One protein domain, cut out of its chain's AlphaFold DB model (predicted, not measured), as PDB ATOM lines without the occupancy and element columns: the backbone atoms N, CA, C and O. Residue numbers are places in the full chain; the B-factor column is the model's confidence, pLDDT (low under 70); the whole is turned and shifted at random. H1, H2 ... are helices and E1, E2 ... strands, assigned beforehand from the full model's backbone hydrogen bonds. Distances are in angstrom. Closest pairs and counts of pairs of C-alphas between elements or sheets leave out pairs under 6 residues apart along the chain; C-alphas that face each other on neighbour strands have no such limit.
ATOM      1  N   LYS A  92      63.843  15.922  38.061       93.19
ATOM      2  CA  LYS A  92      64.801  15.018  38.698       93.19
ATOM      3  C   LYS A  92      66.084  14.981  37.891       93.19
ATOM      4  O   LYS A  92      66.090  14.486  36.760       93.19
ATOM      5  N   GLU A  93      67.170  15.432  38.492       93.69
ATOM      6  CA  GLU A  93      68.501  15.384  37.897       93.69
ATOM      7  C   GLU A  93      69.534  14.971  38.945       93.69
ATOM      8  O   GLU A  93      69.276  15.034  40.151       93.69
ATOM      9  N   TRP A  94      70.679  14.453  38.514       92.19
ATOM     10  CA  TRP A  94      71.725  14.055  39.443       92.19
ATOM     11  C   TRP A  94      72.298  15.271  40.156       92.19
ATOM     12  O   TRP A  94      72.610  16.286  39.532       92.19
ATOM     13  N   LYS A  95      72.479  15.158  41.476       92.31
ATOM     14  CA  LYS A  95      73.012  16.249  42.305       92.31
ATOM     15  C   LYS A  95      74.321  16.798  41.748       92.31
ATOM     16  O   LYS A  95      74.493  18.004  41.693       92.31
ATOM     17  N   ILE A  96      75.189  15.915  41.267       93.00
ATOM     18  CA  ILE A  96      76.481  16.281  40.682       93.00
ATOM     19  C   ILE A  96      76.347  17.173  39.438       93.00
ATOM     20  O   ILE A  96      77.123  18.098  39.227       93.00
ATOM     21  N   THR A  97      75.311  16.940  38.633       94.88
ATOM     22  CA  THR A  97      74.973  17.749  37.459       94.88
ATOM     23  C   THR A  97      74.436  19.106  37.871       94.88
ATOM     24  O   THR A  97      74.814  20.117  37.289       94.88
ATOM     25  N   ILE A  98      73.560  19.126  38.880       95.88
ATOM     26  CA  ILE A  98      72.993  20.356  39.437       95.88
ATOM     27  C   ILE A  98      74.117  21.224  40.011       95.88
ATOM     28  O   ILE A  98      74.174  22.413  39.719       95.88
ATOM     29  N   ASP A  99      75.051  20.624  40.748       94.69
ATOM     30  CA  ASP A  99      76.196  21.327  41.330       94.69
ATOM     31  C   ASP A  99      77.103  21.921  40.257       94.69
ATOM     32  O   ASP A  99      77.493  23.081  40.355       94.69
ATOM     33  N   ALA A 100      77.380  21.174  39.188       96.38
ATOM     34  CA  ALA A 100      78.160  21.687  38.070       96.38
ATOM     35  C   ALA A 100      77.455  22.821  37.309       96.38
ATOM     36  O   ALA A 100      78.112  23.769  36.883       96.38
ATOM     37  N   LEU A 101      76.128  22.755  37.153       97.88
ATOM     38  CA  LEU A 101      75.338  23.840  36.560       97.88
ATOM     39  C   LEU A 101      75.374  25.100  37.433       97.88
ATOM     40  O   LEU A 101      75.597  26.191  36.919       97.88
ATOM     41  N   VAL A 102      75.187  24.956  38.748       97.12
ATOM     42  CA  VAL A 102      75.241  26.072  39.710       97.12
ATOM     43  C   VAL A 102      76.642  26.681  39.785       97.12
ATOM     44  O   VAL A 102      76.772  27.888  39.963       97.12
ATOM     45  N   ALA A 103      77.687  25.873  39.601       96.19
ATOM     46  CA  ALA A 103      79.072  26.330  39.532       96.19
ATOM     47  C   ALA A 103      79.468  26.920  38.161       96.19
ATOM     48  O   ALA A 103      80.631  27.275  37.976       96.19
ATOM     49  N   GLY A 104      78.552  26.978  37.185       96.75
ATOM     50  CA  GLY A 104      78.840  27.478  35.834       96.75
ATOM     51  C   GLY A 104      79.801  26.592  35.026       96.75
ATOM     52  O   GLY A 104      80.350  27.022  34.016       96.75
ATOM     53  N   GLN A 105      80.027  25.347  35.450       96.62
ATOM     54  CA  GLN A 105      80.962  24.413  34.807       96.62
ATOM     55  C   GLN A 105      80.375  23.741  33.563       96.62
ATOM     56  O   GLN A 105      81.095  23.130  32.776       96.62
ATOM     57  N   GLN A 106      79.057  23.823  33.405       97.00
ATOM     58  CA  GLN A 106      78.339  23.314  32.251       97.00
ATOM     59  C   GLN A 106      77.082  24.137  31.987       97.00
ATOM     60  O   GLN A 106      76.552  24.774  32.893       97.00
ATOM     61  N   ILE A 107      76.592  24.088  30.749       97.00
ATOM     62  CA  ILE A 107      75.394  24.822  30.304       97.00
ATOM     63  C   ILE A 107      74.279  23.889  29.823       97.00
ATOM     64  O   ILE A 107      73.141  24.316  29.653       97.00
ATOM     65  N   CYS A 108      74.575  22.605  29.608       96.31
ATOM     66  CA  CYS A 108      73.600  21.662  29.083       96.31
ATOM     67  C   CYS A 108      73.468  20.380  29.901       96.31
ATOM     68  O   CYS A 108      74.419  19.925  30.538       96.31
ATOM     69  N   ILE A 109      72.289  19.759  29.821       95.62
ATOM     70  CA  ILE A 109      72.035  18.412  30.350       95.62
ATOM     71  C   ILE A 109      71.577  17.456  29.254       95.62
ATOM     72  O   ILE A 109      71.050  17.866  28.220       95.62
ATOM     73  N   LEU A 110      71.767  16.163  29.515       92.69
ATOM     74  CA  LEU A 110      71.490  15.078  28.580       92.69
ATOM     75  C   LEU A 110      70.370  14.183  29.116       92.69
ATOM     76  O   LEU A 110      70.519  13.482  30.126       92.69
ATOM     77  N   ARG A 111      69.239  14.153  28.416       90.50
ATOM     78  CA  ARG A 111      68.037  13.428  28.833       90.50
ATOM     79  C   ARG A 111      67.667  12.380  27.799       90.50
ATOM     80  O   ARG A 111      67.326  12.688  26.669       90.50
ATOM     81  N   LYS A 112      67.668  11.116  28.205       77.94
ATOM     82  CA  LYS A 112      66.802  10.116  27.578       77.94
ATOM     83  C   LYS A 112      65.599  10.032  28.495       77.94
ATOM     84  O   LYS A 112      65.810   9.902  29.698       77.94
ATOM     85  N   GLY A 113      64.382  10.198  27.978       64.75
ATOM     86  CA  GLY A 113      63.172  10.147  28.805       64.75
ATOM     87  C   GLY A 113      63.196   8.967  29.790       64.75
ATOM     88  O   GLY A 113      63.840   7.941  29.534       64.75
ATOM     89  N   GLY A 114      62.514   9.124  30.923       60.44
ATOM     90  CA  GLY A 114      62.399   8.124  31.982       60.44
ATOM     91  C   GLY A 114      62.021   6.724  31.480       60.44
ATOM     92  O   GLY A 114      61.664   6.510  30.318       60.44
ATOM     93  N   ILE A 115      62.085   5.712  32.356       51.50
ATOM     94  CA  ILE A 115      61.855   4.307  31.953       51.50
ATOM     95  C   ILE A 115      60.536   4.153  31.171       51.50
ATOM     96  O   ILE A 115      60.529   3.473  30.142       51.50
ATOM     97  N   HIS A 116      59.493   4.889  31.567       50.62
ATOM     98  CA  HIS A 116      58.170   4.893  30.937       50.62
ATOM     99  C   HIS A 116      57.917   6.036  29.931       50.62
ATOM    100  O   HIS A 116      56.859   6.068  29.310       50.62
ATOM    101  N   GLU A 117      58.863   6.953  29.713       60.59
ATOM    102  CA  GLU A 117      58.692   8.097  28.799       60.59
ATOM    103  C   GLU A 117      59.218   7.740  27.401       60.59
ATOM    104  O   GLU A 117      60.396   7.416  27.243       60.59
ATOM    105  N   ARG A 118      58.356   7.765  26.370       58.84
ATOM    106  CA  ARG A 118      58.732   7.427  24.977       58.84
ATOM    107  C   ARG A 118      59.817   8.356  24.416       58.84
ATOM    108  O   ARG A 118      60.730   7.872  23.758       58.84
ATOM    109  N   ALA A 119      59.745   9.639  24.748       65.62
ATOM    110  CA  ALA A 119      60.774  10.650  24.541       65.62
ATOM    111  C   ALA A 119      60.758  11.601  25.747       65.62
ATOM    112  O   ALA A 119      59.764  11.645  26.475       65.62
ATOM    113  N   PHE A 120      61.852  12.327  25.985       79.56
ATOM    114  CA  PHE A 120      61.844  13.375  27.001       79.56
ATOM    115  C   PHE A 120      60.975  14.534  26.502       79.56
ATOM    116  O   PHE A 120      61.216  15.060  25.419       79.56
ATOM    117  N   ALA A 121      59.963  14.903  27.282       83.00
ATOM    118  CA  ALA A 121      59.116  16.060  27.018       83.00
ATOM    119  C   ALA A 121      59.457  17.173  28.011       83.00
ATOM    120  O   ALA A 121      59.777  16.887  29.167       83.00
ATOM    121  N   LEU A 122      59.372  18.423  27.557       88.38
ATOM    122  CA  LEU A 122      59.589  19.617  28.366       88.38
ATOM    123  C   LEU A 122      58.216  20.241  28.682       88.38
ATOM    124  O   LEU A 122      57.682  20.958  27.840       88.38
ATOM    125  N   PRO A 123      57.596  19.936  29.838       89.19
ATOM    126  CA  PRO A 123      56.260  20.433  30.171       89.19
ATOM    127  C   PRO A 123      56.244  21.932  30.503       89.19
ATOM    128  O   PRO A 123      55.183  22.544  30.499       89.19
ATOM    129  N   SER A 124      57.408  22.507  30.809       91.00
ATOM    130  CA  SER A 124      57.623  23.930  31.055       91.00
ATOM    131  C   SER A 124      59.067  24.282  30.707       91.00
ATOM    132  O   SER A 124      59.972  23.488  30.981       91.00
ATOM    133  N   SER A 125      59.295  25.464  30.133       92.25
ATOM    134  CA  SER A 125      60.644  26.005  29.931       92.25
ATOM    135  C   SER A 125      61.289  26.448  31.244       92.25
ATOM    136  O   SER A 125      62.509  26.546  31.314       92.25
ATOM    137  N   GLU A 126      60.504  26.647  32.300       93.62
ATOM    138  CA  GLU A 126      60.952  27.102  33.616       93.62
ATOM    139  C   GLU A 126      60.634  26.053  34.686       93.62
ATOM    140  O   GLU A 126      59.507  25.552  34.773       93.62
ATOM    141  N   PHE A 127      61.636  25.676  35.482       95.25
ATOM    142  CA  PHE A 127      61.510  24.603  36.469       95.25
ATOM    143  C   PHE A 127      62.562  24.689  37.581       95.25
ATOM    144  O   PHE A 127      63.581  25.372  37.472       95.25
ATOM    145  N   LEU A 128      62.323  23.949  38.664       96.19
ATOM    146  CA  LEU A 128      63.292  23.706  39.733       96.19
ATOM    147  C   LEU A 128      63.965  22.344  39.542       96.19
ATOM    148  O   LEU A 128      63.402  21.433  38.934       96.19
ATOM    149  N   PHE A 129      65.160  22.170  40.099       96.69
ATOM    150  CA  PHE A 129      65.812  20.863  40.131       96.69
ATOM    151  C   PHE A 129      65.476  20.079  41.397       96.69
ATOM    152  O   PHE A 129      65.727  20.542  42.505       96.69
ATOM    153  N   PHE A 130      65.015  18.842  41.232       94.75
ATOM    154  CA  PHE A 130      64.941  17.863  42.310       94.75
ATOM    155  C   PHE A 130      66.213  17.003  42.305       94.75
ATOM    156  O   PHE A 130      66.423  16.231  41.362       94.75
ATOM    157  N   PRO A 131      67.083  17.107  43.324       93.00
ATOM    158  CA  PRO A 131      68.339  16.386  43.321       93.00
ATOM    159  C   PRO A 131      68.124  14.901  43.590       93.00
ATOM    160  O   PRO A 131      67.513  14.486  44.574       93.00
ATOM    161  N   SER A 132      68.703  14.088  42.721       88.06
ATOM    162  CA  SER A 132      68.797  12.644  42.887       88.06
ATOM    163  C   SER A 132      70.252  12.229  43.084       88.06
ATOM    164  O   SER A 132      71.175  12.842  42.548       88.06
ATOM    165  N   PHE A 133      70.455  11.179  43.873       78.81
ATOM    166  CA  PHE A 133      71.778  10.699  44.290       78.81
ATOM    167  C   PHE A 133      72.073   9.305  43.731       78.81
ATOM    168  O   PHE A 133      72.866   8.553  44.284       78.81
ATOM    169  N   PHE A 134      71.397   8.942  42.637       72.00
ATOM    170  CA  PHE A 134      71.563   7.644  41.993       72.00
ATOM    171  C   PHE A 134      73.038   7.395  41.664       72.00
ATOM    172  O   PHE A 134      73.672   8.313  41.156       72.00
ATOM    173  N   HIS A 135      73.538   6.184  41.960       68.25
ATOM    174  CA  HIS A 135      74.950   5.762  41.980       68.25
ATOM    175  C   HIS A 135      75.884   6.526  41.027       68.25
ATOM    176  O   HIS A 135      76.256   6.031  39.963       68.25
ATOM    177  N   ALA A 136      76.286   7.727  41.438       72.50
ATOM    178  CA  ALA A 136      77.269   8.509  40.727       72.50
ATOM    179  C   ALA A 136      78.638   7.928  41.084       72.50
ATOM    180  O   ALA A 136      79.014   7.871  42.254       72.50
ATOM    181  N   THR A 137      79.369   7.444  40.085       82.88
ATOM    182  CA  THR A 137      80.733   6.944  40.252       82.88
ATOM    183  C   THR A 137      81.726   7.976  39.724       82.88
ATOM    184  O   THR A 137      81.415   8.680  38.762       82.88
ATOM    185  N   PRO A 138      82.949   8.052  40.283       85.38
ATOM    186  CA  PRO A 138      83.992   8.944  39.769       85.38
ATOM    187  C   PRO A 138      84.230   8.806  38.258       85.38
ATOM    188  O   PRO A 138      84.435   9.802  37.577       85.38
ATOM    189  N   SER A 139      84.128   7.584  37.718       88.81
ATOM    190  CA  SER A 139      84.300   7.288  36.287       88.81
ATOM    191  C   SER A 139      83.286   7.972  35.367       88.81
ATOM    192  O   SER A 139      83.498   8.036  34.157       88.81
ATOM    193  N   MET A 140      82.178   8.483  35.908       90.19
ATOM    194  CA  MET A 140      81.183   9.216  35.128       90.19
ATOM    195  C   MET A 140      81.630  10.641  34.812       90.19
ATOM    196  O   MET A 140      81.121  11.247  33.873       90.19
ATOM    197  N   LEU A 141      82.575  11.176  35.584       92.94
ATOM    198  CA  LEU A 141      83.114  12.515  35.415       92.94
ATOM    199  C   LEU A 141      84.458  12.476  34.703       92.94
ATOM    200  O   LEU A 141      85.193  11.488  34.775       92.94
ATOM    201  N   LYS A 142      84.819  13.586  34.064       94.75
ATOM    202  CA  LYS A 142      86.210  13.782  33.659       94.75
ATOM    203  C   LYS A 142      87.104  13.971  34.888       94.75
ATOM    204  O   LYS A 142      86.627  14.507  35.895       94.75
ATOM    205  N   PRO A 143      88.386  13.571  34.813       92.88
ATOM    206  CA  PRO A 143      89.300  13.598  35.955       92.88
ATOM    207  C   PRO A 143      89.352  14.944  36.689       92.88
ATOM    208  O   PRO A 143      89.368  14.970  37.917       92.88
ATOM    209  N   GLU A 144      89.312  16.058  35.957       93.06
ATOM    210  CA  GLU A 144      89.378  17.418  36.498       93.06
ATOM    211  C   GLU A 144      88.173  17.816  37.369       93.06
ATOM    212  O   GLU A 144      88.295  18.718  38.196       93.06
ATOM    213  N   PHE A 145      87.034  17.125  37.242       93.12
ATOM    214  CA  PHE A 145      85.815  17.402  38.011       93.12
ATOM    215  C   PHE A 145      85.616  16.452  39.202       93.12
ATOM    216  O   PHE A 145      84.799  16.735  40.075       93.12
ATOM    217  N   VAL A 146      86.351  15.334  39.281       90.06
ATOM    218  CA  VAL A 146      86.133  14.304  40.317       90.06
ATOM    219  C   VAL A 146      86.311  14.864  41.727       90.06
ATOM    220  O   VAL A 146      85.444  14.673  42.578       90.06
ATOM    221  N   GLU A 147      87.415  15.574  41.976       89.06
ATOM    222  CA  GLU A 147      87.723  16.093  43.314       89.06
ATOM    223  C   GLU A 147      86.718  17.167  43.747       89.06
ATOM    224  O   GLU A 147      86.199  17.128  44.863       89.06
ATOM    225  N   GLN A 148      86.376  18.071  42.822       88.31
ATOM    226  CA  GLN A 148      85.431  19.170  43.047       88.31
ATOM    227  C   GLN A 148      84.034  18.673  43.434       88.31
ATOM    228  O   GLN A 148      83.329  19.343  44.185       88.31
ATOM    229  N   HIS A 149      83.654  17.483  42.966       86.62
ATOM    230  CA  HIS A 149      82.337  16.891  43.197       86.62
ATOM    231  C   HIS A 149      82.353  15.682  44.144       86.62
ATOM    232  O   HIS A 149      81.349  14.978  44.292       86.62
ATOM    233  N   SER A 150      83.469  15.442  44.836       84.94
ATOM    234  CA  SER A 150      83.663  14.268  45.697       84.94
ATOM    235  C   SER A 150      82.648  14.160  46.842       84.94
ATOM    236  O   SER A 150      82.323  13.055  47.278       84.94
ATOM    237  N   ALA A 151      82.112  15.288  47.319       84.56
ATOM    238  CA  ALA A 151      81.075  15.312  48.346       84.56
ATOM    239  C   ALA A 151      79.753  14.703  47.846       84.56
ATOM    240  O   ALA A 151      79.167  13.872  48.537       84.56
ATOM    241  N   ALA A 152      79.318  15.053  46.630       81.38
ATOM    242  CA  ALA A 152      78.087  14.527  46.040       81.38
ATOM    243  C   ALA A 152      78.172  13.013  45.772       81.38
ATOM    244  O   ALA A 152      77.175  12.309  45.913       81.38
ATOM    245  N   LEU A 153      79.372  12.506  45.461       78.94
ATOM    246  CA  LEU A 153      79.643  11.080  45.231       78.94
ATOM    247  C   LEU A 153      79.531  10.213  46.500       78.94
ATOM    248  O   LEU A 153      79.414   8.994  46.399       78.94
ATOM    249  N   LYS A 154      79.581  10.815  47.695       81.50
ATOM    250  CA  LYS A 154      79.528  10.100  48.985       81.50
ATOM    251  C   LYS A 154      78.111   9.970  49.550       81.50
ATOM    252  O   LYS A 154      77.927   9.322  50.578       81.50
ATOM    253  N   ILE A 155      77.123  10.605  48.921       78.31
ATOM    254  CA  ILE A 155      75.750  10.628  49.424       78.31
ATOM    255  C   ILE A 155      75.029   9.348  48.973       78.31
ATOM    256  O   ILE A 155      75.041   9.044  47.779       78.31
ATOM    257  N   PRO A 156      74.388   8.598  49.891       77.12
ATOM    258  CA  PRO A 156      73.630   7.409  49.529       77.12
ATOM    259  C   PRO A 156      72.507   7.712  48.519       77.12
ATOM    260  O   PRO A 156      71.861   8.760  48.614       77.12
ATOM    261  N   PRO A 157      72.230   6.792  47.576       74.50
ATOM    262  CA  PRO A 157      71.195   6.983  46.560       74.50
ATOM    263  C   PRO A 157      69.776   6.943  47.131       74.50
ATOM    264  O   PRO A 157      68.868   7.562  46.575       74.50
ATOM    265  N   GLU A 158      69.583   6.207  48.224       73.69
ATOM    266  CA  GLU A 158      68.288   6.017  48.862       73.69
ATOM    267  C   GLU A 158      68.028   7.102  49.905       73.69
ATOM    268  O   GLU A 158      68.883   7.437  50.727       73.69
ATOM    269  N   ARG A 159      66.811   7.642  49.871       80.94
ATOM    270  CA  ARG A 159      66.297   8.598  50.849       80.94
ATOM    271  C   ARG A 159      65.123   7.932  51.567       80.94
ATOM    272  O   ARG A 159      64.208   7.467  50.881       80.94
ATOM    273  N   PRO A 160      65.124   7.856  52.909       85.81
ATOM    274  CA  PRO A 160      63.953   7.373  53.625       85.81
ATOM    275  C   PRO A 160      62.783   8.344  53.429       85.81
ATOM    276  O   PRO A 160      62.984   9.539  53.206       85.81
ATOM    277  N   LEU A 161      61.555   7.827  53.516       89.00
ATOM    278  CA  LEU A 161      60.363   8.676  53.554       89.00
ATOM    279  C   LEU A 161      60.470   9.656  54.729       89.00
ATOM    280  O   LEU A 161      60.933   9.279  55.806       89.00
ATOM    281  N   GLY A 162      60.091  10.909  54.499       89.31
ATOM    282  CA  GLY A 162      60.234  11.984  55.481       89.31
ATOM    283  C   GLY A 162      61.616  12.646  55.516       89.31
ATOM    284  O   GLY A 162      61.801  13.647  56.205       89.31
ATOM    285  N   ALA A 171      66.046  26.742  36.921       97.38
ATOM    286  CA  ALA A 171      66.520  26.715  35.550       97.38
ATOM    287  C   ALA A 171      65.458  27.222  34.579       97.38
ATOM    288  O   ALA A 171      64.280  26.883  34.680       97.38
ATOM    289  N   ARG A 172      65.931  27.969  33.582       96.38
ATOM    290  CA  ARG A 172      65.205  28.246  32.348       96.38
ATOM    291  C   ARG A 172      65.879  27.491  31.208       96.38
ATOM    292  O   ARG A 172      67.057  27.707  30.928       96.38
ATOM    293  N   CYS A 173      65.144  26.601  30.559       95.81
ATOM    294  CA  CYS A 173      65.528  26.025  29.282       95.81
ATOM    295  C   CYS A 173      65.477  27.119  28.216       95.81
ATOM    296  O   CYS A 173      64.520  27.878  28.160       95.81
ATOM    297  N   THR A 174      66.512  27.204  27.393       95.75
ATOM    298  CA  THR A 174      66.634  28.196  26.308       95.75
ATOM    299  C   THR A 174      66.874  27.542  24.949       95.75
ATOM    300  O   THR A 174      66.910  28.222  23.927       95.75
ATOM    301  N   GLY A 175      66.997  26.214  24.920       93.25
ATOM    302  CA  GLY A 175      67.098  25.432  23.699       93.25
ATOM    303  C   GLY A 175      66.988  23.937  23.976       93.25
ATOM    304  O   GLY A 175      67.441  23.451  25.015       93.25
ATOM    305  N   LEU A 176      66.372  23.215  23.042       92.88
ATOM    306  CA  LEU A 176      66.152  21.776  23.120       92.88
ATOM    307  C   LEU A 176      66.467  21.130  21.769       92.88
ATOM    308  O   LEU A 176      65.862  21.476  20.758       92.88
ATOM    309  N   TRP A 177      67.376  20.156  21.773       92.19
ATOM    310  CA  TRP A 177      67.756  19.372  20.595       92.19
ATOM    311  C   TRP A 177      67.613  17.880  20.855       92.19
ATOM    312  O   TRP A 177      67.581  17.440  22.006       92.19
ATOM    313  N   SER A 178      67.566  17.095  19.784       89.62
ATOM    314  CA  SER A 178      67.509  15.639  19.815       89.62
ATOM    315  C   SER A 178      68.549  15.040  18.875       89.62
ATOM    316  O   SER A 178      68.654  15.439  17.720       89.62
ATOM    317  N   THR A 179      69.327  14.067  19.351       88.12
ATOM    318  CA  THR A 179      70.332  13.387  18.524       88.12
ATOM    319  C   THR A 179      70.432  11.895  18.828       88.12
ATOM    320  O   THR A 179      70.215  11.446  19.955       88.12
ATOM    321  N   LYS A 180      70.779  11.107  17.809       87.19
ATOM    322  CA  LYS A 180      71.243   9.712  17.944       87.19
ATOM    323  C   LYS A 180      72.731   9.565  17.619       87.19
ATOM    324  O   LYS A 180      73.264   8.466  17.728       87.19
ATOM    325  N   ASP A 181      73.368  10.656  17.210       87.38
ATOM    326  CA  ASP A 181      74.726  10.679  16.697       87.38
ATOM    327  C   ASP A 181      75.741  10.848  17.847       87.38
ATOM    328  O   ASP A 181      75.701  11.869  18.548       87.38
ATOM    329  N   PRO A 182      76.634   9.866  18.076       85.38
ATOM    330  CA  PRO A 182      77.692   9.977  19.075       85.38
ATOM    331  C   PRO A 182      78.714  11.076  18.783       85.38
ATOM    332  O   PRO A 182      79.273  11.637  19.731       85.38
ATOM    333  N   ASP A 183      78.920  11.447  17.520       87.62
ATOM    334  CA  ASP A 183      79.900  12.468  17.143       87.62
ATOM    335  C   ASP A 183      79.473  13.854  17.639       87.62
ATOM    336  O   ASP A 183      80.310  14.665  18.047       87.62
ATOM    337  N   ILE A 184      78.160  14.099  17.733       89.44
ATOM    338  CA  ILE A 184      77.616  15.315  18.342       89.44
ATOM    339  C   ILE A 184      78.056  15.442  19.802       89.44
ATOM    340  O   ILE A 184      78.480  16.521  20.201       89.44
ATOM    341  N   LEU A 185      78.024  14.371  20.603       86.94
ATOM    342  CA  LEU A 185      78.420  14.465  22.016       86.94
ATOM    343  C   LEU A 185      79.917  14.681  22.194       86.94
ATOM    344  O   LEU A 185      80.317  15.474  23.047       86.94
ATOM    345  N   SER A 186      80.735  14.048  21.355       86.38
ATOM    346  CA  SER A 186      82.182  14.284  21.326       86.38
ATOM    347  C   SER A 186      82.503  15.761  21.065       86.38
ATOM    348  O   SER A 186      83.429  16.325  21.659       86.38
ATOM    349  N   ASN A 187      81.687  16.423  20.242       90.75
ATOM    350  CA  ASN A 187      81.797  17.852  19.977       90.75
ATOM    351  C   ASN A 187      81.338  18.729  21.147       90.75
ATOM    352  O   ASN A 187      81.682  19.900  21.156       90.75
ATOM    353  N   LEU A 188      80.620  18.229  22.153       93.06
ATOM    354  CA  LEU A 188      80.147  19.036  23.290       93.06
ATOM    355  C   LEU A 188      81.034  18.949  24.532       93.06
ATOM    356  O   LEU A 188      80.674  19.495  25.576       93.06
ATOM    357  N   LYS A 189      82.196  18.296  24.436       90.44
ATOM    358  CA  LYS A 189      83.022  17.966  25.600       90.44
ATOM    359  C   LYS A 189      83.291  19.154  26.525       90.44
ATOM    360  O   LYS A 189      83.104  19.020  27.716       90.44
ATOM    361  N   ASP A 190      83.668  20.335  26.053       92.94
ATOM    362  CA  ASP A 190      83.968  21.501  26.912       92.94
ATOM    363  C   ASP A 190      82.730  22.187  27.525       92.94
ATOM    364  O   ASP A 190      82.880  23.194  28.214       92.94
ATOM    365  N   LEU A 191      81.522  21.667  27.291       95.69
ATOM    366  CA  LEU A 191      80.254  22.242  27.757       95.69
ATOM    367  C   LEU A 191      79.555  21.385  28.827       95.69
ATOM    368  O   LEU A 191      78.471  21.758  29.283       95.69
ATOM    369  N   HIS A 192      80.162  20.261  29.236       95.38
ATOM    370  CA  HIS A 192      79.676  19.379  30.301       95.38
ATOM    371  C   HIS A 192      80.809  18.724  31.110       95.38
ATOM    372  O   HIS A 192      81.950  18.604  30.657       95.38
ATOM    373  N   ILE A 193      80.481  18.204  32.295       95.19
ATOM    374  CA  ILE A 193      81.456  17.557  33.197       95.19
ATOM    375  C   ILE A 193      81.706  16.069  32.908       95.19
ATOM    376  O   ILE A 193      82.630  15.471  33.457       95.19
ATOM    377  N   TRP A 194      80.857  15.447  32.088       94.88
ATOM    378  CA  TRP A 194      80.847  13.995  31.899       94.88
ATOM    379  C   TRP A 194      82.045  13.435  31.137       94.88
ATOM    380  O   TRP A 194      82.519  14.061  30.190       94.88
ATOM    381  N   SER A 195      82.474  12.230  31.513       93.38
ATOM    382  CA  SER A 195      83.479  11.453  30.784       93.38
ATOM    383  C   SER A 195      82.937  10.915  29.460       93.38
ATOM    384  O   SER A 195      81.736  10.677  29.309       93.38
ATOM    385  N   ASP A 196      83.836  10.641  28.515       90.31
ATOM    386  CA  ASP A 196      83.462  10.024  27.241       90.31
ATOM    387  C   ASP A 196      82.791   8.663  27.467       90.31
ATOM    388  O   ASP A 196      81.766   8.367  26.855       90.31
ATOM    389  N   GLU A 197      83.303   7.851  28.399       88.62
ATOM    390  CA  GLU A 197      82.714   6.553  28.751       88.62
ATOM    391  C   GLU A 197      81.246   6.695  29.184       88.62
ATOM    392  O   GLU A 197      80.385   5.910  28.769       88.62
ATOM    393  N   PHE A 198      80.939   7.720  29.985       89.88
ATOM    394  CA  PHE A 198      79.575   8.005  30.402       89.88
ATOM    395  C   PHE A 198      78.673   8.363  29.220       89.88
ATOM    396  O   PHE A 198      77.578   7.808  29.098       89.88
ATOM    397  N   LEU A 199      79.125   9.259  28.341       88.81
ATOM    398  CA  LEU A 199      78.356   9.687  27.170       88.81
ATOM    399  C   LEU A 199      78.037   8.507  26.247       88.81
ATOM    400  O   LEU A 199      76.881   8.330  25.856       88.81
ATOM    401  N   HIS A 200      79.031   7.659  25.969       85.25
ATOM    402  CA  HIS A 200      78.860   6.457  25.151       85.25
ATOM    403  C   HIS A 200      77.833   5.504  25.768       85.25
ATOM    404  O   HIS A 200      76.917   5.050  25.081       85.25
ATOM    405  N   LYS A 201      77.913   5.245  27.081       87.75
ATOM    406  CA  LYS A 201      76.921   4.423  27.796       87.75
ATOM    407  C   LYS A 201      75.522   5.039  27.756       87.75
ATOM    408  O   LYS A 201      74.539   4.325  27.560       87.75
ATOM    409  N   ARG A 202      75.411   6.360  27.923       86.25
ATOM    410  CA  ARG A 202      74.132   7.086  27.937       86.25
ATOM    411  C   ARG A 202      73.457   7.089  26.565       86.25
ATOM    412  O   ARG A 202      72.243   6.908  26.501       86.25
ATOM    413  N   LEU A 203      74.220   7.255  25.485       83.75
ATOM    414  CA  LEU A 203      73.731   7.082  24.113       83.75
ATOM    415  C   LEU A 203      73.361   5.629  23.822       83.75
ATOM    416  O   LEU A 203      72.302   5.392  23.246       83.75
ATOM    417  N   GLY A 204      74.194   4.690  24.279       79.62
ATOM    418  CA  GLY A 204      74.000   3.240  24.182       79.62
ATOM    419  C   GLY A 204      72.702   2.739  24.820       79.62
ATOM    420  O   GLY A 204      72.097   1.762  24.380       79.62
ATOM    421  N   TRP A 205      72.247   3.405  25.879       78.75
ATOM    422  CA  TRP A 205      71.027   3.033  26.584       78.75
ATOM    423  C   TRP A 205      69.783   3.400  25.771       78.75
ATOM    424  O   TRP A 205      69.615   4.560  25.413       78.75
ATOM    425  N   LYS A 206      68.880   2.445  25.503       73.50
ATOM    426  CA  LYS A 206      67.698   2.648  24.634       73.50
ATOM    427  C   LYS A 206      68.077   3.272  23.280       73.50
ATOM    428  O   LYS A 206      67.728   4.417  22.988       73.50
ATOM    429  N   MET A 207      68.846   2.531  22.478       76.88
ATOM    430  CA  MET A 207      69.339   2.959  21.153       76.88
ATOM    431  C   MET A 207      68.231   3.391  20.184       76.88
ATOM    432  O   MET A 207      68.456   4.198  19.285       76.88
ATOM    433  N   ASP A 208      67.017   2.877  20.370       79.00
ATOM    434  CA  ASP A 208      65.830   3.253  19.604       79.00
ATOM    435  C   ASP A 208      65.415   4.715  19.838       79.00
ATOM    436  O   ASP A 208      64.807   5.336  18.959       79.00
ATOM    437  N   ARG A 209      65.792   5.294  20.987       81.38
ATOM    438  CA  ARG A 209      65.376   6.630  21.422       81.38
ATOM    439  C   ARG A 209      66.503   7.648  21.291       81.38
ATOM    440  O   ARG A 209      67.627   7.376  21.733       81.38
ATOM    441  N   PRO A 210      66.204   8.834  20.732       85.56
ATOM    442  CA  PRO A 210      67.181   9.900  20.680       85.56
ATOM    443  C   PRO A 210      67.475  10.434  22.087       85.56
ATOM    444  O   PRO A 210      66.680  10.297  23.024       85.56
ATOM    445  N   LEU A 211      68.658  11.011  22.230       89.56
ATOM    446  CA  LEU A 211      69.088  11.749  23.401       89.56
ATOM    447  C   LEU A 211      68.700  13.216  23.232       89.56
ATOM    448  O   LEU A 211      69.081  13.848  22.251       89.56
ATOM    449  N   SER A 212      67.971  13.751  24.202       91.81
ATOM    450  CA  SER A 212      67.656  15.170  24.281       91.81
ATOM    451  C   SER A 212      68.798  15.944  24.933       91.81
ATOM    452  O   SER A 212      69.340  15.518  25.955       91.81
ATOM    453  N   ILE A 213      69.123  17.097  24.362       93.94
ATOM    454  CA  ILE A 213      70.118  18.046  24.862       93.94
ATOM    455  C   ILE A 213      69.366  19.317  25.231       93.94
ATOM    456  O   ILE A 213      68.707  19.901  24.374       93.94
ATOM    457  N   LEU A 214      69.433  19.720  26.496       95.69
ATOM    458  CA  LEU A 214      68.780  20.934  26.989       95.69
ATOM    459  C   LEU A 214      69.843  21.983  27.297       95.69
ATOM    460  O   LEU A 214      70.724  21.701  28.103       95.69
ATOM    461  N   GLU A 215      69.737  23.172  26.711       97.00
ATOM    462  CA  GLU A 215      70.526  24.362  27.058       97.00
ATOM    463  C   GLU A 215      69.831  25.124  28.185       97.00
ATOM    464  O   GLU A 215      68.690  25.564  28.030       97.00
ATOM    465  N   LEU A 216      70.504  25.285  29.322       97.94
ATOM    466  CA  LEU A 216      69.900  25.772  30.554       97.94
ATOM    467  C   LEU A 216      70.604  27.015  31.084       97.94
ATOM    468  O   LEU A 216      71.796  26.985  31.389       97.94
ATOM    469  N   ARG A 217      69.829  28.072  31.321       98.00
ATOM    470  CA  ARG A 217      70.230  29.185  32.179       98.00
ATOM    471  C   ARG A 217      69.858  28.856  33.617       98.00
ATOM    472  O   ARG A 217      68.679  28.842  33.967       98.00
ATOM    473  N   VAL A 218      70.863  28.582  34.444       98.38
ATOM    474  CA  VAL A 218      70.672  28.142  35.832       98.38
ATOM    475  C   VAL A 218      70.966  29.274  36.803       98.38
ATOM    476  O   VAL A 218      71.934  30.016  36.647       98.38
ATOM    477  N   THR A 219      70.108  29.404  37.809       98.00
ATOM    478  CA  THR A 219      70.235  30.393  38.877       98.00
ATOM    479  C   THR A 219      70.035  29.701  40.228       98.00
ATOM    480  O   THR A 219      69.004  29.053  40.424       98.00
ATOM    481  N   PRO A 220      70.989  29.795  41.171       96.75
ATOM    482  CA  PRO A 220      70.790  29.287  42.521       96.75
ATOM    483  C   PRO A 220      69.663  30.050  43.223       96.75
ATOM    484  O   PRO A 220      69.454  31.243  42.995       96.75
ATOM    485  N   LEU A 221      68.951  29.372  44.115       95.00
ATOM    486  CA  LEU A 221      68.038  30.024  45.046       95.00
ATOM    487  C   LEU A 221      68.845  30.684  46.171       95.00
ATOM    488  O   LEU A 221      69.824  30.117  46.654       95.00
ATOM    489  N   LEU A 222      68.425  31.874  46.605       92.19
ATOM    490  CA  LEU A 222      69.007  32.569  47.761       92.19
ATOM    491  C   LEU A 222      68.829  31.756  49.045       92.19
ATOM    492  O   LEU A 222      69.721  31.729  49.890       92.19
ATOM    493  N   TRP A 223      67.687  31.079  49.164       91.62
ATOM    494  CA  TRP A 223      67.381  30.159  50.249       91.62
ATOM    495  C   TRP A 223      66.894  28.839  49.651       91.62
ATOM    496  O   TRP A 223      65.856  28.835  48.987       91.62
ATOM    497  N   PRO A 224      67.624  27.725  49.847       92.81
ATOM    498  CA  PRO A 224      67.167  26.417  49.404       92.81
ATOM    499  C   PRO A 224      65.817  26.061  50.027       92.81
ATOM    500  O   PRO A 224      65.614  26.211  51.234       92.81
ATOM    501  N   ILE A 225      64.906  25.561  49.199       93.38
ATOM    502  CA  ILE A 225      63.600  25.081  49.645       93.38
ATOM    503  C   ILE A 225      63.795  23.694  50.259       93.38
ATOM    504  O   ILE A 225      64.411  22.815  49.655       93.38
ATOM    505  N   GLN A 226      63.257  23.504  51.458       92.75
ATOM    506  CA  GLN A 226      63.308  22.241  52.187       92.75
ATOM    507  C   GLN A 226      62.040  21.446  51.864       92.75
ATOM    508  O   GLN A 226      60.948  21.827  52.279       92.75
ATOM    509  N   LEU A 227      62.180  20.370  51.091       91.88
ATOM    510  CA  LEU A 227      61.072  19.527  50.645       91.88
ATOM    511  C   LEU A 227      61.134  18.163  51.335       91.88
ATOM    512  O   LEU A 227      62.169  17.501  51.323       91.88
ATOM    513  N   GLU A 228      60.026  17.717  51.915       91.94
ATOM    514  CA  GLU A 228      59.945  16.389  52.521       91.94
ATOM    515  C   GLU A 228      59.885  15.292  51.446       91.94
ATOM    516  O   GLU A 228      59.115  15.361  50.487       91.94
ATOM    517  N   TYR A 229      60.708  14.253  51.578       91.19
ATOM    518  CA  TYR A 229      60.734  13.143  50.636       91.19
ATOM    519  C   TYR A 229      59.503  12.241  50.802       91.19
ATOM    520  O   TYR A 229      59.439  11.411  51.709       91.19
ATOM    521  N   ALA A 230      58.544  12.370  49.886       89.56
ATOM    522  CA  ALA A 230      57.373  11.513  49.767       89.56
ATOM    523  C   ALA A 230      57.536  10.425  48.687       89.56
ATOM    524  O   ALA A 230      58.411  10.481  47.821       89.56
ATOM    525  N   GLN A 231      56.649   9.427  48.707       86.62
ATOM    526  CA  GLN A 231      56.676   8.294  47.773       86.62
ATOM    527  C   GLN A 231      56.567   8.724  46.297       86.62
ATOM    528  O   GLN A 231      57.169   8.100  45.421       86.62
ATOM    529  N   GLU A 232      55.850   9.812  46.016       84.50
ATOM    530  CA  GLU A 232      55.693  10.409  44.681       84.50
ATOM    531  C   GLU A 232      56.995  10.968  44.087       84.50
ATOM    532  O   GLU A 232      57.155  11.013  42.863       84.50
ATOM    533  N   HIS A 233      57.964  11.310  44.939       87.31
ATOM    534  CA  HIS A 233      59.307  11.715  44.531       87.31
ATOM    535  C   HIS A 233      60.170  10.527  44.097       87.31
ATOM    536  O   HIS A 233      61.192  10.709  43.430       87.31
ATOM    537  N   GLY A 234      59.760   9.301  44.419       80.81
ATOM    538  CA  GLY A 234      60.423   8.075  43.996       80.81
ATOM    539  C   GLY A 234      60.177   7.715  42.527       80.81
ATOM    540  O   GLY A 234      59.450   8.377  41.783       80.81
ATOM    541  N   GLY A 235      60.817   6.636  42.079       80.31
ATOM    542  CA  GLY A 235      60.569   6.039  40.766       80.31
ATOM    543  C   GLY A 235      61.146   6.800  39.565       80.31
ATOM    544  O   GLY A 235      61.883   7.779  39.685       80.31
ATOM    545  N   CYS A 236      60.797   6.314  38.373       77.81
ATOM    546  CA  CYS A 236      61.515   6.596  37.123       77.81
ATOM    547  C   CYS A 236      60.954   7.756  36.284       77.81
ATOM    548  O   CYS A 236      61.288   7.859  35.101       77.81
ATOM    549  N   LYS A 237      60.071   8.583  36.854       83.88
ATOM    550  CA  LYS A 237      59.534   9.780  36.189       83.88
ATOM    551  C   LYS A 237      60.567  10.906  36.217       83.88
ATOM    552  O   LYS A 237      61.196  11.117  37.254       83.88
ATOM    553  N   SER A 238      60.712  11.629  35.108       87.69
ATOM    554  CA  SER A 238      61.608  12.788  35.011       87.69
ATOM    555  C   SER A 238      61.092  13.988  35.799       87.69
ATOM    556  O   SER A 238      61.882  14.699  36.409       87.69
ATOM    557  N   TRP A 239      59.778  14.198  35.780       91.25
ATOM    558  CA  TRP A 239      59.134  15.419  36.250       91.25
ATOM    559  C   TRP A 239      58.199  15.143  37.420       91.25
ATOM    560  O   TRP A 239      57.441  14.168  37.393       91.25
ATOM    561  N   ILE A 240      58.236  16.018  38.422       91.56
ATOM    562  CA  ILE A 240      57.301  16.022  39.546       91.56
ATOM    563  C   ILE A 240      56.530  17.352  39.505       91.56
ATOM    564  O   ILE A 240      57.154  18.402  39.674       91.56
ATOM    565  N   PRO A 241      55.210  17.345  39.257       91.62
ATOM    566  CA  PRO A 241      54.405  18.556  39.353       91.62
ATOM    567  C   PRO A 241      54.199  18.931  40.822       91.62
ATOM    568  O   PRO A 241      53.981  18.057  41.656       91.62
ATOM    569  N   HIS A 242      54.255  20.220  41.126       89.44
ATOM    570  CA  HIS A 242      53.846  20.804  42.400       89.44
ATOM    571  C   HIS A 242      52.948  22.008  42.119       89.44
ATOM    572  O   HIS A 242      53.094  22.661  41.088       89.44
ATOM    573  N   HIS A 243      52.048  22.334  43.040       84.75
ATOM    574  CA  HIS A 243      51.302  23.586  42.954       84.75
ATOM    575  C   HIS A 243      52.254  24.761  43.202       84.75
ATOM    576  O   HIS A 243      53.110  24.688  44.083       84.75
ATOM    577  N   THR A 244      52.119  25.867  42.466       75.31
ATOM    578  CA  THR A 244      52.976  27.052  42.667       75.31
ATOM    579  C   THR A 244      52.898  27.578  44.107       75.31
ATOM    580  O   THR A 244      53.916  27.965  44.682       75.31
ATOM    581  N   GLY A 245      51.722  27.490  44.740       76.38
ATOM    582  CA  GLY A 245      51.530  27.831  46.154       76.38
ATOM    583  C   GLY A 245      52.308  26.943  47.137       76.38
ATOM    584  O   GLY A 245      52.519  27.341  48.278       76.38
ATOM    585  N   THR A 246      52.808  25.772  46.727       79.62
ATOM    586  CA  THR A 246      53.606  24.910  47.616       79.62
ATOM    587  C   THR A 246      54.876  25.610  48.109       79.62
ATOM    588  O   THR A 246      55.320  25.349  49.224       79.62
ATOM    589  N   PHE A 247      55.440  26.526  47.318       80.00
ATOM    590  CA  PHE A 247      56.691  27.212  47.650       80.00
ATOM    591  C   PHE A 247      56.511  28.682  48.041       80.00
ATOM    592  O   PHE A 247      57.503  29.400  48.032       80.00
ATOM    593  N   ASN A 248      55.287  29.139  48.356       66.31
ATOM    594  CA  ASN A 248      54.909  30.460  48.907       66.31
ATOM    595  C   ASN A 248      56.054  31.491  49.073       66.31
ATOM    596  O   ASN A 248      56.550  31.725  50.175       66.31
ATOM    597  N   GLY A 249      56.498  32.115  47.974       68.56
ATOM    598  CA  GLY A 249      57.508  33.187  47.994       68.56
ATOM    599  C   GLY A 249      58.953  32.770  48.332       68.56
ATOM    600  O   GLY A 249      59.828  33.628  48.431       68.56
ATOM    601  N   GLN A 250      59.240  31.475  48.476       73.88
ATOM    602  CA  GLN A 250      60.572  30.913  48.745       73.88
ATOM    603  C   GLN A 250      61.449  30.815  47.487       73.88
ATOM    604  O   GLN A 250      62.662  30.640  47.589       73.88
ATOM    605  N   MET A 251      60.875  30.987  46.295       82.00
ATOM    606  CA  MET A 251      61.591  30.966  45.012       82.00
ATOM    607  C   MET A 251      62.357  32.265  44.721       82.00
ATOM    608  O   MET A 251      62.283  32.830  43.631       82.00
ATOM    609  N   ARG A 252      63.102  32.773  45.700       87.31
ATOM    610  CA  ARG A 252      63.932  33.965  45.508       87.31
ATOM    611  C   ARG A 252      65.266  33.539  44.916       87.31
ATOM    612  O   ARG A 252      66.023  32.811  45.553       87.31
ATOM    613  N   THR A 253      65.548  33.972  43.696       89.94
ATOM    614  CA  THR A 253      66.762  33.610  42.957       89.94
ATOM    615  C   THR A 253      67.921  34.556  43.265       89.94
ATOM    616  O   THR A 253      67.720  35.754  43.463       89.94
ATOM    617  N   GLY A 254      69.139  34.017  43.302       92.38
ATOM    618  CA  GLY A 254      70.375  34.792  43.365       92.38
ATOM    619  C   GLY A 254      70.816  35.306  41.992       92.38
ATOM    620  O   GLY A 254      70.013  35.443  41.071       92.38
ATOM    621  N   ALA A 255      72.116  35.579  41.851       95.62
ATOM    622  CA  ALA A 255      72.710  35.861  40.548       95.62
ATOM    623  C   ALA A 255      72.812  34.567  39.714       95.62
ATOM    624  O   ALA A 255      73.140  33.526  40.288       95.62
ATOM    625  N   PRO A 256      72.556  34.604  38.393       97.44
ATOM    626  CA  PRO A 256      72.753  33.458  37.507       97.44
ATOM    627  C   PRO A 256      74.159  32.858  37.630       97.44
ATOM    628  O   PRO A 256      75.129  33.590  37.817       97.44
ATOM    629  N   ALA A 257      74.262  31.532  37.502       97.69
ATOM    630  CA  ALA A 257      75.523  30.799  37.654       97.69
ATOM    631  C   ALA A 257      76.594  31.232  36.640       97.69
ATOM    632  O   ALA A 257      77.774  31.296  36.964       97.69
ATOM    633  N   LEU A 258      76.157  31.552  35.421       98.00
ATOM    634  CA  LEU A 258      76.942  32.250  34.411       98.00
ATOM    635  C   LEU A 258      76.336  33.636  34.228       98.00
ATOM    636  O   LEU A 258      75.116  33.751  34.062       98.00
ATOM    637  N   ASN A 259      77.167  34.679  34.231       97.94
ATOM    638  CA  ASN A 259      76.682  36.019  33.901       97.94
ATOM    639  C   ASN A 259      76.238  36.094  32.427       97.94
ATOM    640  O   ASN A 259      76.503  35.184  31.644       97.94
ATOM    641  N   ASP A 260      75.563  37.177  32.032       98.00
ATOM    642  CA  ASP A 260      74.992  37.297  30.682       98.00
ATOM    643  C   ASP A 260      76.020  37.085  29.561       98.00
ATOM    644  O   ASP A 260      75.729  36.403  28.580       98.00
ATOM    645  N   THR A 261      77.233  37.618  29.720       98.31
ATOM    646  CA  THR A 261      78.310  37.493  28.728       98.31
ATOM    647  C   THR A 261      78.834  36.062  28.651       98.31
ATOM    648  O   THR A 261      78.987  35.513  27.560       98.31
ATOM    649  N   GLU A 262      79.095  35.436  29.800       98.12
ATOM    650  CA  GLU A 262      79.569  34.049  29.872       98.12
ATOM    651  C   GLU A 262      78.529  33.072  29.323       98.12
ATOM    652  O   GLU A 262      78.864  32.157  28.567       98.12
ATOM    653  N   PHE A 263      77.258  33.295  29.670       98.25
ATOM    654  CA  PHE A 263      76.144  32.496  29.187       98.25
ATOM    655  C   PHE A 263      75.978  32.643  27.676       98.25
ATOM    656  O   PHE A 263      75.891  31.631  26.987       98.25
ATOM    657  N   ALA A 264      76.003  33.869  27.143       97.94
ATOM    658  CA  ALA A 264      75.905  34.114  25.705       97.94
ATOM    659  C   ALA A 264      77.043  33.439  24.923       97.94
ATOM    660  O   ALA A 264      76.807  32.847  23.871       97.94
ATOM    661  N   GLU A 265      78.270  33.460  25.447       97.81
ATOM    662  CA  GLU A 265      79.409  32.793  24.814       97.81
ATOM    663  C   GLU A 265      79.299  31.260  24.874       97.81
ATOM    664  O   GLU A 265      79.591  30.567  23.896       97.81
ATOM    665  N   ALA A 266      78.861  30.699  26.001       97.38
ATOM    666  CA  ALA A 266      78.606  29.264  26.120       97.38
ATOM    667  C   ALA A 266      77.455  28.807  25.205       97.38
ATOM    668  O   ALA A 266      77.587  27.799  24.512       97.38
ATOM    669  N   GLN A 267      76.374  29.585  25.140       96.62
ATOM    670  CA  GLN A 267      75.225  29.379  24.259       96.62
ATOM    671  C   GLN A 267      75.641  29.425  22.786       96.62
ATOM    672  O   GLN A 267      75.298  28.532  22.013       96.62
ATOM    673  N   ARG A 268      76.447  30.415  22.385       96.88
ATOM    674  CA  ARG A 268      76.988  30.505  21.022       96.88
ATOM    675  C   ARG A 268      77.784  29.252  20.658       96.88
ATOM    676  O   ARG A 268      77.485  28.622  19.645       96.88
ATOM    677  N   ARG A 269      78.735  28.845  21.508       96.88
ATOM    678  CA  ARG A 269      79.543  27.628  21.298       96.88
ATOM    679  C   ARG A 269      78.682  26.367  21.217       96.88
ATOM    680  O   ARG A 269      78.958  25.515  20.378       96.88
ATOM    681  N   LEU A 270      77.658  26.241  22.062       96.56
ATOM    682  CA  LEU A 270      76.739  25.101  22.046       96.56
ATOM    683  C   LEU A 270      75.944  25.053  20.735       96.56
ATOM    684  O   LEU A 270      75.972  24.048  20.025       96.56
ATOM    685  N   ARG A 271      75.281  26.155  20.382       95.56
ATOM    686  CA  ARG A 271      74.417  26.253  19.197       95.56
ATOM    687  C   ARG A 271      75.190  26.107  17.889       95.56
ATOM    688  O   ARG A 271      74.683  25.482  16.963       95.56
ATOM    689  N   GLU A 272      76.419  26.616  17.812       95.31
ATOM    690  CA  GLU A 272      77.303  26.412  16.655       95.31
ATOM    691  C   GLU A 272      77.593  24.924  16.414       95.31
ATOM    692  O   GLU A 272      77.558  24.468  15.272       95.31
ATOM    693  N   ARG A 273      77.823  24.151  17.482       95.50
ATOM    694  CA  ARG A 273      78.131  22.711  17.401       95.50
ATOM    695  C   ARG A 273      76.901  21.831  17.212       95.50
ATOM    696  O   ARG A 273      77.031  20.702  16.751       95.50
ATOM    697  N   LEU A 274      75.720  22.355  17.534       94.19
ATOM    698  CA  LEU A 274      74.424  21.716  17.293       94.19
ATOM    699  C   LEU A 274      73.768  22.156  15.979       94.19
ATOM    700  O   LEU A 274      72.624  21.798  15.701       94.19
ATOM    701  N   LYS A 275      74.470  22.924  15.140       91.50
ATOM    702  CA  LYS A 275      73.942  23.359  13.849       91.50
ATOM    703  C   LYS A 275      73.601  22.147  12.974       91.50
ATOM    704  O   LYS A 275      74.467  21.340  12.659       91.50
ATOM    705  N   GLY A 276      72.341  22.055  12.551       88.62
ATOM    706  CA  GLY A 276      71.835  20.940  11.741       88.62
ATOM    707  C   GLY A 276      71.333  19.738  12.547       88.62
ATOM    708  O   GLY A 276      70.815  18.800  11.950       88.62
ATOM    709  N   VAL A 277      71.435  19.770  13.879       89.88
ATOM    710  CA  VAL A 277      70.755  18.815  14.763       89.88
ATOM    711  C   VAL A 277      69.285  19.222  14.890       89.88
ATOM    712  O   VAL A 277      68.976  20.408  15.020       89.88
ATOM    713  N   GLU A 278      68.379  18.246  14.857       84.69
ATOM    714  CA  GLU A 278      66.942  18.467  15.053       84.69
ATOM    715  C   GLU A 278      66.685  19.111  16.425       84.69
ATOM    716  O   GLU A 278      67.150  18.606  17.451       84.69
ATOM    717  N   GLY A 279      65.965  20.233  16.462       77.19
ATOM    718  CA  GLY A 279      65.665  20.921  17.712       77.19
ATOM    719  C   GLY A 279      64.757  22.134  17.552       77.19
ATOM    720  O   GLY A 279      64.821  22.848  16.552       77.19
ATOM    721  N   ASP A 280      63.962  22.384  18.589       65.56
ATOM    722  CA  ASP A 280      63.032  23.505  18.703       65.56
ATOM    723  C   ASP A 280      63.629  24.553  19.645       65.56
ATOM    724  O   ASP A 280      63.258  24.666  20.811       65.56
ATOM    725  N   TRP A 281      64.612  25.315  19.164       61.75
ATOM    726  CA  TRP A 281      65.178  26.439  19.927       61.75
ATOM    727  C   TRP A 281      64.461  27.769  19.651       61.75
ATOM    728  O   TRP A 281      64.692  28.745  20.355       61.75
TER     729      TRP A 281
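What this domain is: This is residues 92 to 162 and 171 to 281 of the 284 residues of an uncharacterized protein of Klebsormidium nitens (UniProt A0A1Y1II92). A five-stranded sheet of E1, E3, E4, E5 and E2 is curled like part of a barrel and wraps partly round helix H1, with a gap left between its edge strands E1 and E2. Helix H6 runs along E5, the helical hairpin of H3 and H4 lies by the beginning of E5, and the far part of E5 bends away towards the side of E6 and H5. The printed part has 182 residues with six named helices and six named strands, in the order E1, H1, E2, E3, H2, E4, H3, H4, E5, E6, H5, H6; the sheet, in the order E1, E3, E4, E5, E2, is mixed, and the class is mixed, helices and strands. The whole is compact and rounded, with a radius of gyration of the C-alphas of 16.2 A and spans of 43 by 35 by 34 A.

How they stand to each other: E1, residues 92 to 94, is an edge strand and parallel to E3, residues 126 to 132, with N 132 and O 93 at 2.8 A. E3 pairs in a staggered way, with E1 over residues 130 to 132 and with E4, residues 171 to 179, over residues 126 to 127; E3 and E4 are antiparallel, with N 171 and O 127 at 2.9 A. E4 is antiparallel to E5, residues 211 to 228, with N 174 and O 215 at 2.8 A. E5 is antiparallel to the other edge strand, E2, residues 108 to 111, with N 111 and O 212 at 2.8 A. The sheet is strongly twisted; E4 bends by 68 degrees at residue 174 and E5 by 111 degrees at residue 222. H1, residues 95 to 102, is on the sheet at a height of 6.8 A; its closest C-alphas to E3 are those of Lys 95 and Pro 131, 4.8 A. H6, residues 260 to 273, is on the same face as H1, at a height of 10.1 A over the sheet; it lies over E5 and runs along it, at 15 degrees on the local plane. H3, residues 182 to 187, only grazes the sheet with residues 182 to 185. It forms a helical hairpin with H4, residues 196 to 204: they touch at Leu 185 and Leu 199, their closest C-alphas, 7.0 A apart, and run opposite ways at a shallow tilt of 34.9 degrees, only just short of steep. H4 and H6 on one face of the sheet make two layers, helices on one face of a sheet. E6, residues 239 to 243, pairs with no named strand, but is near E3. H2, residues 143 to 146, is not on the sheet and touches no helix. H5, residues 244 to 247, only just is not on the sheet, with 4 pairs of C-alphas within 10 A. In H1, H3, H4 and H6 every O i to N i+4 pair is within hydrogen-bond range; H2 and H5 are too short for such a pair.

Where its parts are: E1 begins at C-alpha 92, (64.801, 15.018, 38.698). E3 is 18.9 A long, E4 22.0 A, and E5, the longest strand, 30.9 A, ending at C-alpha 228, (59.945, 16.389, 52.521). H6, the longest helix, is 20.0 A long and ends at C-alpha 273, (78.131, 22.711, 17.401).

The domain as a whole: The two C-alphas farthest apart are those of Gly 162 and Gly 276, 46.1 A. Residues 163 to 170 are not printed, and C-alphas 162 and 171 are 25.6 A apart across this cut. The links E2 to E3 and H5 to H6 are long. The mean pLDDT of the printed part is 88.0; residues 113 to 119, 135, 248 to 249 and 280 to 281 are under 70.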